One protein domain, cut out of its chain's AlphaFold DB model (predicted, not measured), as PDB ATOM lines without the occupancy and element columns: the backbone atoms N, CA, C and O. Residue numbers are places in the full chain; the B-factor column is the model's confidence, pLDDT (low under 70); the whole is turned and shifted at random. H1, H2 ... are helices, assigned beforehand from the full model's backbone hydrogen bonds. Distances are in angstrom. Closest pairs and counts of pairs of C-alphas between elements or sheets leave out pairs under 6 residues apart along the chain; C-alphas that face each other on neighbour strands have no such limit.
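Overview. This is residues 4 to 72 of the 73 residues of the protein "Poly (ADP-ribose) polymerase-1" of Nitrosopumilales archaeon (UniProt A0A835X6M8). Picture a long straight arm on a small compact head: H1 makes the arm, and residues 4 to 23 of it stick out free. In the head H2 folds back on the last turn of H1, and H3 and H4 each pack on H2. The printed part has 69 residues with four named helices, H1, H2, H3 and H4 in chain order, and no named strand; its class is all helix. The whole is loose, with a radius of gyration of the C-alphas of 15.8 A, and the arm makes the length in its spans of 52 by 22 by 20 A.

Arrangement. Start with H1, residues 4 to 31, which touches H2, residues 38 to 47, with residues 28 to 31 alone. Look at Gly 28 and Leu 45, their closest C-alphas, 6.0 A apart. The two form a helical hairpin, at a shallow tilt of 24 degrees, opposite ways. H2 is the hub, touching three helices. It touches H3, residues 52 to 59, at a steep tilt of 47 degrees, opposite ways; the closest C-alphas, of Ile 42 and Ile 55, are 6.9 A apart. It also touches H4, residues 68 to 71, where the closest C-alphas, of Asp 39 and Gly 69, are 4.1 A apart. H1 and H3 are near each other, H1 and H4 are apart, and H3 and H4 are only just apart, at 8.4 A. In H1, H2 and H3 every O i to N i+4 pair is within hydrogen-bond range; H4 is too short for such a pair.

Along the chain. Find C-alpha 4 at (4.772, 5.338, -49.880); from there H1 runs 41.1 A to C-alpha 31 at (11.378, -30.271, -30.464). H2 measures 14.3 A, H3 10.5 A and H4 5.1 A, ending at C-alpha 71 at (19.058, -41.544, -44.800).

Size, cuts and confidence. The farthest C-alphas, of Lys 4 and Asp 37, are 52.1 A apart. The printed part has no cut; the link H2 to H3 is tight, the other two short. Mean pLDDT of the printed part is 89.0, with residues 4 to 9 under 70.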
ATOM      1  N   LYS A   4       4.141   5.439 -51.205       63.53
ATOM      2  CA  LYS A   4       4.772   5.338 -49.880       63.53
ATOM      3  C   LYS A   4       4.200   4.178 -49.046       63.53
ATOM      4  O   LYS A   4       4.970   3.335 -48.601       63.53
ATOM      5  N   ASN A   5       2.871   4.035 -48.991       62.88
ATOM      6  CA  ASN A   5       2.212   2.951 -48.241       62.88
ATOM      7  C   ASN A   5       2.576   1.559 -48.782       62.88
ATOM      8  O   ASN A   5       2.823   0.647 -48.008       62.88
ATOM      9  N   LYS A   6       2.698   1.396 -50.110       62.16
ATOM     10  CA  LYS A   6       3.111   0.115 -50.724       62.16
ATOM     11  C   LYS A   6       4.542  -0.302 -50.368       62.16
ATOM     12  O   LYS A   6       4.880  -1.479 -50.465       62.16
ATOM     13  N   GLN A   7       5.407   0.659 -50.053       63.12
ATOM     14  CA  GLN A   7       6.819   0.411 -49.773       63.12
ATOM     15  C   GLN A   7       7.032   0.041 -48.298       63.12
ATOM     16  O   GLN A   7       7.810  -0.867 -48.014       63.12
ATOM     17  N   GLU A   8       6.282   0.675 -47.393       65.06
ATOM     18  CA  GLU A   8       6.211   0.325 -45.967       65.06
ATOM     19  C   GLU A   8       5.593  -1.071 -45.767       65.06
ATOM     20  O   GLU A   8       6.202  -1.924 -45.128       65.06
ATOM     21  N   GLU A   9       4.489  -1.377 -46.449       65.88
ATOM     22  CA  GLU A   9       3.810  -2.685 -46.390       65.88
ATOM     23  C   GLU A   9       4.705  -3.841 -46.892       65.88
ATOM     24  O   GLU A   9       4.722  -4.942 -46.337       65.88
ATOM     25  N   LYS A  10       5.544  -3.583 -47.909       70.31
ATOM     26  CA  LYS A  10       6.559  -4.540 -48.384       70.31
ATOM     27  C   LYS A  10       7.675  -4.766 -47.355       70.31
ATOM     28  O   LYS A  10       8.229  -5.863 -47.298       70.31
ATOM     29  N   SER A  11       8.012  -3.745 -46.568       85.25
ATOM     30  CA  SER A  11       9.014  -3.835 -45.501       85.25
ATOM     31  C   SER A  11       8.489  -4.629 -44.305       85.25
ATOM     32  O   SER A  11       9.191  -5.500 -43.797       85.25
ATOM     33  N   GLU A  12       7.249  -4.375 -43.886       89.62
ATOM     34  CA  GLU A  12       6.598  -5.089 -42.782       89.62
ATOM     35  C   GLU A  12       6.402  -6.570 -43.102       89.62
ATOM     36  O   GLU A  12       6.725  -7.429 -42.281       89.62
ATOM     37  N   LYS A  13       5.964  -6.887 -44.327       92.19
ATOM     38  CA  LYS A  13       5.834  -8.277 -44.774       92.19
ATOM     39  C   LYS A  13       7.168  -9.022 -44.713       92.19
ATOM     40  O   LYS A  13       7.216 -10.144 -44.220       92.19
ATOM     41  N   LYS A  14       8.249  -8.386 -45.170       92.12
ATOM     42  CA  LYS A  14       9.589  -8.979 -45.123       92.12
ATOM     43  C   LYS A  14      10.053  -9.214 -43.682       92.12
ATOM     44  O   LYS A  14      10.603 -10.267 -43.381       92.12
ATOM     45  N   LEU A  15       9.803  -8.259 -42.785       93.69
ATOM     46  CA  LEU A  15      10.126  -8.411 -41.367       93.69
ATOM     47  C   LEU A  15       9.357  -9.582 -40.737       93.69
ATOM     48  O   LEU A  15       9.931 -10.359 -39.979       93.69
ATOM     49  N   LEU A  16       8.072  -9.727 -41.066       94.94
ATOM     50  CA  LEU A  16       7.249 -10.837 -40.592       94.94
ATOM     51  C   LEU A  16       7.756 -12.194 -41.105       94.94
ATOM     52  O   LEU A  16       7.806 -13.151 -40.332       94.94
ATOM     53  N   GLU A  17       8.150 -12.277 -42.377       94.00
ATOM     54  CA  GLU A  17       8.769 -13.476 -42.961       94.00
ATOM     55  C   GLU A  17      10.061 -13.844 -42.209       94.00
ATOM     56  O   GLU A  17      10.195 -14.971 -41.737       94.00
ATOM     57  N   GLU A  18      10.954 -12.876 -41.972       91.75
ATOM     58  CA  GLU A  18      12.197 -13.096 -41.216       91.75
ATOM     59  C   GLU A  18      11.949 -13.548 -39.764       91.75
ATOM     60  O   GLU A  18      12.700 -14.364 -39.221       91.75
ATOM     61  N   ILE A  19      10.917 -13.013 -39.103       93.81
ATOM     62  CA  ILE A  19      10.533 -13.431 -37.746       93.81
ATOM     63  C   ILE A  19       9.992 -14.860 -37.763       93.81
ATOM     64  O   ILE A  19      10.373 -15.662 -36.910       93.81
ATOM     65  N   SER A  20       9.141 -15.184 -38.735       92.94
ATOM     66  CA  SER A  20       8.530 -16.510 -38.868       92.94
ATOM     67  C   SER A  20       9.600 -17.583 -39.082       92.94
ATOM     68  O   SER A  20       9.641 -18.561 -38.340       92.94
ATOM     69  N   GLU A  21      10.561 -17.338 -39.978       87.81
ATOM     70  CA  GLU A  21      11.696 -18.243 -40.201       87.81
ATOM     71  C   GLU A  21      12.535 -18.466 -38.931       87.81
ATOM     72  O   GLU A  21      13.004 -19.574 -38.663       87.81
ATOM     73  N   LYS A  22      12.740 -17.422 -38.116       87.94
ATOM     74  CA  LYS A  22      13.465 -17.547 -36.841       87.94
ATOM     75  C   LYS A  22      12.679 -18.359 -35.812       87.94
ATOM     76  O   LYS A  22      13.284 -19.145 -35.081       87.94
ATOM     77  N   LEU A  23      11.361 -18.178 -35.752       91.69
ATOM     78  CA  LEU A  23      10.487 -18.931 -34.854       91.69
ATOM     79  C   LEU A  23      10.459 -20.417 -35.217       91.69
ATOM     80  O   LEU A  23      10.620 -21.249 -34.324       91.69
ATOM     81  N   ASP A  24      10.371 -20.751 -36.506       87.19
ATOM     82  CA  ASP A  24      10.437 -22.138 -36.983       87.19
ATOM     83  C   ASP A  24      11.744 -22.818 -36.553       87.19
ATOM     84  O   ASP A  24      11.747 -23.962 -36.082       87.19
ATOM     85  N   LYS A  25      12.868 -22.088 -36.613       84.31
ATOM     86  CA  LYS A  25      14.156 -22.615 -36.146       84.31
ATOM     87  C   LYS A  25      14.178 -22.880 -34.641       84.31
ATOM     88  O   LYS A  25      14.683 -23.915 -34.207       84.31
ATOM     89  N   ILE A  26      13.622 -21.974 -33.837       90.19
ATOM     90  CA  ILE A  26      13.526 -22.151 -32.380       90.19
ATOM     91  C   ILE A  26      12.645 -23.358 -32.045       90.19
ATOM     92  O   ILE A  26      13.035 -24.181 -31.217       90.19
ATOM     93  N   LEU A  27      11.503 -23.506 -32.721       89.50
ATOM     94  CA  LEU A  27      10.618 -24.657 -32.549       89.50
ATOM     95  C   LEU A  27      11.345 -25.974 -32.841       89.50
ATOM     96  O   LEU A  27      11.221 -26.918 -32.063       89.50
ATOM     97  N   GLY A  28      12.161 -26.024 -33.898       86.88
ATOM     98  CA  GLY A  28      12.975 -27.203 -34.199       86.88
ATOM     99  C   GLY A  28      13.993 -27.544 -33.113       86.88
ATOM    100  O   GLY A  28      14.143 -28.714 -32.764       86.88
ATOM    101  N   VAL A  29      14.642 -26.538 -32.517       88.81
ATOM    102  CA  VAL A  29      15.559 -26.745 -31.383       88.81
ATOM    103  C   VAL A  29      14.812 -27.271 -30.157       88.81
ATOM    104  O   VAL A  29      15.277 -28.214 -29.522       88.81
ATOM    105  N   LEU A  30      13.643 -26.711 -29.839       91.56
ATOM    106  CA  LEU A  30      12.822 -27.160 -28.711       91.56
ATOM    107  C   LEU A  30      12.311 -28.594 -28.911       91.56
ATOM    108  O   LEU A  30      12.351 -29.397 -27.979       91.56
ATOM    109  N   ALA A  31      11.906 -28.948 -30.133       87.88
ATOM    110  CA  ALA A  31      11.378 -30.271 -30.464       87.88
ATOM    111  C   ALA A  31      12.376 -31.411 -30.194       87.88
ATOM    112  O   ALA A  31      11.966 -32.535 -29.907       87.88
ATOM    113  N   ILE A  32      13.684 -31.136 -30.258       92.12
ATOM    114  CA  ILE A  32      14.726 -32.144 -30.034       92.12
ATOM    115  C   ILE A  32      15.292 -32.176 -28.608       92.12
ATOM    116  O   ILE A  32      16.109 -33.054 -28.319       92.12
ATOM    117  N   GLN A  33      14.898 -31.255 -27.716       89.88
ATOM    118  CA  GLN A  33      15.487 -31.142 -26.371       89.88
ATOM    119  C   GLN A  33      15.314 -32.415 -25.535       89.88
ATOM    120  O   GLN A  33      16.248 -32.828 -24.853       89.88
ATOM    121  N   ASN A  34      14.157 -33.069 -25.645       89.25
ATOM    122  CA  ASN A  34      13.825 -34.275 -24.876       89.25
ATOM    123  C   ASN A  34      14.117 -35.585 -25.624       89.25
ATOM    124  O   ASN A  34      13.801 -36.667 -25.136       89.25
ATOM    125  N   VAL A  35      14.708 -35.506 -26.815       91.50
ATOM    126  CA  VAL A  35      15.128 -36.685 -27.575       91.50
ATOM    127  C   VAL A  35      16.550 -37.034 -27.137       91.50
ATOM    128  O   VAL A  35      17.403 -36.157 -27.040       91.50
ATOM    129  N   SER A  36      16.840 -38.298 -26.852       90.62
ATOM    130  CA  SER A  36      18.190 -38.741 -26.470       90.62
ATOM    131  C   SER A  36      18.993 -39.238 -27.673       90.62
ATOM    132  O   SER A  36      20.177 -38.931 -27.799       90.62
ATOM    133  N   ASP A  37      18.335 -39.950 -28.588       93.94
ATOM    134  CA  ASP A  37      18.954 -40.544 -29.769       93.94
ATOM    135  C   ASP A  37      19.311 -39.503 -30.846       93.94
ATOM    136  O   ASP A  37      18.472 -38.723 -31.303       93.94
ATOM    137  N   VAL A  38      20.568 -39.528 -31.289       92.94
ATOM    138  CA  VAL A  38      21.120 -38.611 -32.297       92.94
ATOM    139  C   VAL A  38      20.416 -38.773 -33.643       92.94
ATOM    140  O   VAL A  38      20.087 -37.773 -34.281       92.94
ATOM    141  N   ASP A  39      20.152 -40.008 -34.078       94.44
ATOM    142  CA  ASP A  39      19.498 -40.261 -35.366       94.44
ATOM    143  C   ASP A  39      18.054 -39.729 -35.376       94.44
ATOM    144  O   ASP A  39      17.617 -39.105 -36.347       94.44
ATOM    145  N   SER A  40      17.334 -39.891 -34.269       94.38
ATOM    146  CA  SER A  40      15.986 -39.353 -34.080       94.38
ATOM    147  C   SER A  40      15.969 -37.824 -34.122       94.38
ATOM    148  O   SER A  40      15.130 -37.245 -34.814       94.38
ATOM    149  N   LYS A  41      16.935 -37.154 -33.473       95.00
ATOM    150  CA  LYS A  41      17.091 -35.689 -33.568       95.00
ATOM    151  C   LYS A  41      17.307 -35.232 -35.007       95.00
ATOM    152  O   LYS A  41      16.631 -34.315 -35.467       95.00
ATOM    153  N   ILE A  42      18.213 -35.895 -35.730       95.25
ATOM    154  CA  ILE A  42      18.512 -35.577 -37.133       95.25
ATOM    155  C   ILE A  42      17.261 -35.745 -37.999       95.25
ATOM    156  O   ILE A  42      16.978 -34.877 -38.824       95.25
ATOM    157  N   LYS A  43      16.498 -36.828 -37.808       94.50
ATOM    158  CA  LYS A  43      15.266 -37.080 -38.566       94.50
ATOM    159  C   LYS A  43      14.210 -36.001 -38.316       94.50
ATOM    160  O   LYS A  43      13.618 -35.510 -39.272       94.50
ATOM    161  N   ILE A  44      14.004 -35.605 -37.060       92.56
ATOM    162  CA  ILE A  44      13.056 -34.539 -36.700       92.56
ATOM    163  C   ILE A  44      13.461 -33.219 -37.362       92.56
ATOM    164  O   ILE A  44      12.657 -32.628 -38.078       92.56
ATOM    165  N   LEU A  45      14.714 -32.787 -37.196       93.19
ATOM    166  CA  LEU A  45      15.188 -31.523 -37.770       93.19
ATOM    167  C   LEU A  45      15.145 -31.526 -39.304       93.19
ATOM    168  O   LEU A  45      14.740 -30.537 -39.910       93.19
ATOM    169  N   LYS A  46      15.499 -32.648 -39.943       92.38
ATOM    170  CA  LYS A  46      15.372 -32.820 -41.396       92.38
ATOM    171  C   LYS A  46      13.920 -32.642 -41.852       92.38
ATOM    172  O   LYS A  46      13.676 -31.955 -42.839       92.38
ATOM    173  N   ASN A  47      12.967 -33.242 -41.140       90.31
ATOM    174  CA  ASN A  47      11.543 -33.144 -41.467       90.31
ATOM    175  C   ASN A  47      10.983 -31.731 -41.256       90.31
ATOM    176  O   ASN A  47      10.041 -31.346 -41.939       90.31
ATOM    177  N   LEU A  48      11.592 -30.953 -40.361       88.50
ATOM    178  CA  LEU A  48      11.310 -29.529 -40.170       88.50
ATOM    179  C   LEU A  48      12.008 -28.627 -41.205       88.50
ATOM    180  O   LEU A  48      11.928 -27.409 -41.108       88.50
ATOM    181  N   GLY A  49      12.695 -29.205 -42.195       89.25
ATOM    182  CA  GLY A  49      13.293 -28.468 -43.309       89.25
ATOM    183  C   GLY A  49      14.709 -27.949 -43.057       89.25
ATOM    184  O   GLY A  49      15.252 -27.255 -43.915       89.25
ATOM    185  N   PHE A  50      15.342 -28.302 -41.935       92.50
ATOM    186  CA  PHE A  50      16.716 -27.880 -41.669       92.50
ATOM    187  C   PHE A  50      17.688 -28.547 -42.643       92.50
ATOM    188  O   PHE A  50      17.642 -29.755 -42.907       92.50
ATOM    189  N   SER A  51      18.638 -27.760 -43.133       93.50
ATOM    190  CA  SER A  51      19.714 -28.267 -43.975       93.50
ATOM    191  C   SER A  51      20.710 -29.115 -43.173       93.50
ATOM    192  O   SER A  51      20.877 -28.964 -41.962       93.50
ATOM    193  N   SER A  52      21.473 -29.976 -43.858       94.75
ATOM    194  CA  SER A  52      22.523 -30.770 -43.200       94.75
ATOM    195  C   SER A  52      23.591 -29.911 -42.515       94.75
ATOM    196  O   SER A  52      24.215 -30.370 -41.564       94.75
ATOM    197  N   ALA A  53      23.821 -28.687 -43.004       95.19
ATOM    198  CA  ALA A  53      24.770 -27.755 -42.404       95.19
ATOM    199  C   ALA A  53      24.230 -27.176 -41.088       95.19
ATOM    200  O   ALA A  53      24.941 -27.180 -40.086       95.19
ATOM    201  N   GLU A  54      22.964 -26.746 -41.065       93.12
ATOM    202  CA  GLU A  54      22.326 -26.210 -39.855       93.12
ATOM    203  C   GLU A  54      22.232 -27.264 -38.753       93.12
ATOM    204  O   GLU A  54      22.593 -26.992 -37.611       93.12
ATOM    205  N   ILE A  55      21.834 -28.492 -39.101       94.31
ATOM    206  CA  ILE A  55      21.807 -29.611 -38.148       94.31
ATOM    207  C   ILE A  55      23.217 -29.900 -37.619       94.31
ATOM    208  O   ILE A  55      23.391 -30.141 -36.426       94.31
ATOM    209  N   GLY A  56      24.231 -29.847 -38.488       94.75
ATOM    210  CA  GLY A  56      25.626 -30.056 -38.106       94.75
ATOM    211  C   GLY A  56      26.100 -29.043 -37.068       94.75
ATOM    212  O   GLY A  56      26.695 -29.431 -36.065       94.75
ATOM    213  N   LEU A  57      25.764 -27.766 -37.262       92.69
ATOM    214  CA  LEU A  57      26.066 -26.699 -36.307       92.69
ATOM    215  C   LEU A  57      25.310 -26.874 -34.984       92.69
ATOM    216  O   LEU A  57      25.922 -26.779 -33.924       92.69
ATOM    217  N   LEU A  58      24.010 -27.175 -35.037       90.94
ATOM    218  CA  LEU A  58      23.170 -27.348 -33.844       90.94
ATOM    219  C   LEU A  58      23.600 -28.531 -32.971       90.94
ATOM    220  O   LEU A  58      23.492 -28.471 -31.750       90.94
ATOM    221  N   MET A  59      24.061 -29.614 -33.596       90.88
ATOM    222  CA  MET A  59      24.382 -30.869 -32.913       90.88
ATOM    223  C   MET A  59      25.887 -31.101 -32.715       90.88
ATOM    224  O   MET A  59      26.264 -32.105 -32.116       90.88
ATOM    225  N   GLY A  60      26.753 -30.221 -33.232       92.38
ATOM    226  CA  GLY A  60      28.207 -30.401 -33.187       92.38
ATOM    227  C   GLY A  60      28.722 -31.538 -34.083       92.38
ATOM    228  O   GLY A  60      29.708 -32.195 -33.752       92.38
ATOM    229  N   LEU A  61      28.062 -31.800 -35.217       93.81
ATOM    230  CA  LEU A  61      28.383 -32.894 -36.140       93.81
ATOM    231  C   LEU A  61      29.057 -32.377 -37.417       93.81
ATOM    232  O   LEU A  61      28.542 -31.489 -38.091       93.81
ATOM    233  N   LYS A  62      30.177 -32.998 -37.817       90.69
ATOM    234  CA  LYS A  62      30.890 -32.647 -39.063       90.69
ATOM    235  C   LYS A  62      30.204 -33.163 -40.331       90.69
ATOM    236  O   LYS A  62      30.285 -32.521 -41.372       90.69
ATOM    237  N   ASN A  63      29.556 -34.328 -40.271       93.06
ATOM    238  CA  ASN A  63      28.909 -34.938 -41.432       93.06
ATOM    239  C   ASN A  63      27.565 -35.564 -41.046       93.06
ATOM    240  O   ASN A  63      27.487 -36.736 -40.710       93.06
ATOM    241  N   VAL A  64      26.483 -34.792 -41.129       95.81
ATOM    242  CA  VAL A  64      25.129 -35.260 -40.775       95.81
ATOM    243  C   VAL A  64      24.626 -36.356 -41.726       95.81
ATOM    244  O   VAL A  64      23.849 -37.219 -41.329       95.81
ATOM    245  N   ARG A  65      25.091 -36.388 -42.981       93.81
ATOM    246  CA  ARG A  65      24.514 -37.257 -44.023       93.81
ATOM    247  C   ARG A  65      24.840 -38.742 -43.867       93.81
ATOM    248  O   ARG A  65      24.180 -39.580 -44.483       93.81
ATOM    249  N   VAL A  66      25.854 -39.086 -43.070       94.88
ATOM    250  CA  VAL A  66      26.217 -40.494 -42.827       94.88
ATOM    251  C   VAL A  66      25.265 -41.184 -41.853       94.88
ATOM    252  O   VAL A  66      25.129 -42.409 -41.919       94.88
ATOM    253  N   HIS A  67      24.582 -40.398 -41.016       95.31
ATOM    254  CA  HIS A  67      23.670 -40.850 -39.972       95.31
ATOM    255  C   HIS A  67      22.398 -41.485 -40.550       95.31
ATOM    256  O   HIS A  67      21.904 -41.095 -41.615       95.31
ATOM    257  N   LYS A  68      21.850 -42.481 -39.845       93.88
ATOM    258  CA  LYS A  68      20.640 -43.199 -40.272       93.88
ATOM    259  C   LYS A  68      19.428 -42.273 -40.281       93.88
ATOM    260  O   LYS A  68      18.619 -42.360 -41.203       93.88
ATOM    261  N   GLY A  69      19.363 -41.339 -39.333       92.31
ATOM    262  CA  GLY A  69      18.325 -40.312 -39.257       92.31
ATOM    263  C   GLY A  69      18.229 -39.445 -40.512       92.31
ATOM    264  O   GLY A  69      17.142 -39.024 -40.897       92.31
ATOM    265  N   TRP A  70      19.352 -39.235 -41.207       95.25
ATOM    266  CA  TRP A  70      19.378 -38.494 -42.468       95.25
ATOM    267  C   TRP A  70      18.927 -39.341 -43.662       95.25
ATOM    268  O   TRP A  70      18.220 -38.857 -44.549       95.25
ATOM    269  N   LYS A  71      19.347 -40.609 -43.700       91.81
ATOM    270  CA  LYS A  71      19.058 -41.544 -44.800       91.81
ATOM    271  C   LYS A  71      17.619 -42.058 -44.781       91.81
ATOM    272  O   LYS A  71      17.089 -42.397 -45.835       91.81
ATOM    273  N   GLY A  72      16.996 -42.115 -43.605       78.56
ATOM    274  CA  GLY A  72      15.600 -42.507 -43.446       78.56
ATOM    275  C   GLY A  72      14.646 -41.556 -44.172       78.56
ATOM    276  O   GLY A  72      14.874 -40.341 -44.201       78.56
TER     277      GLY A  72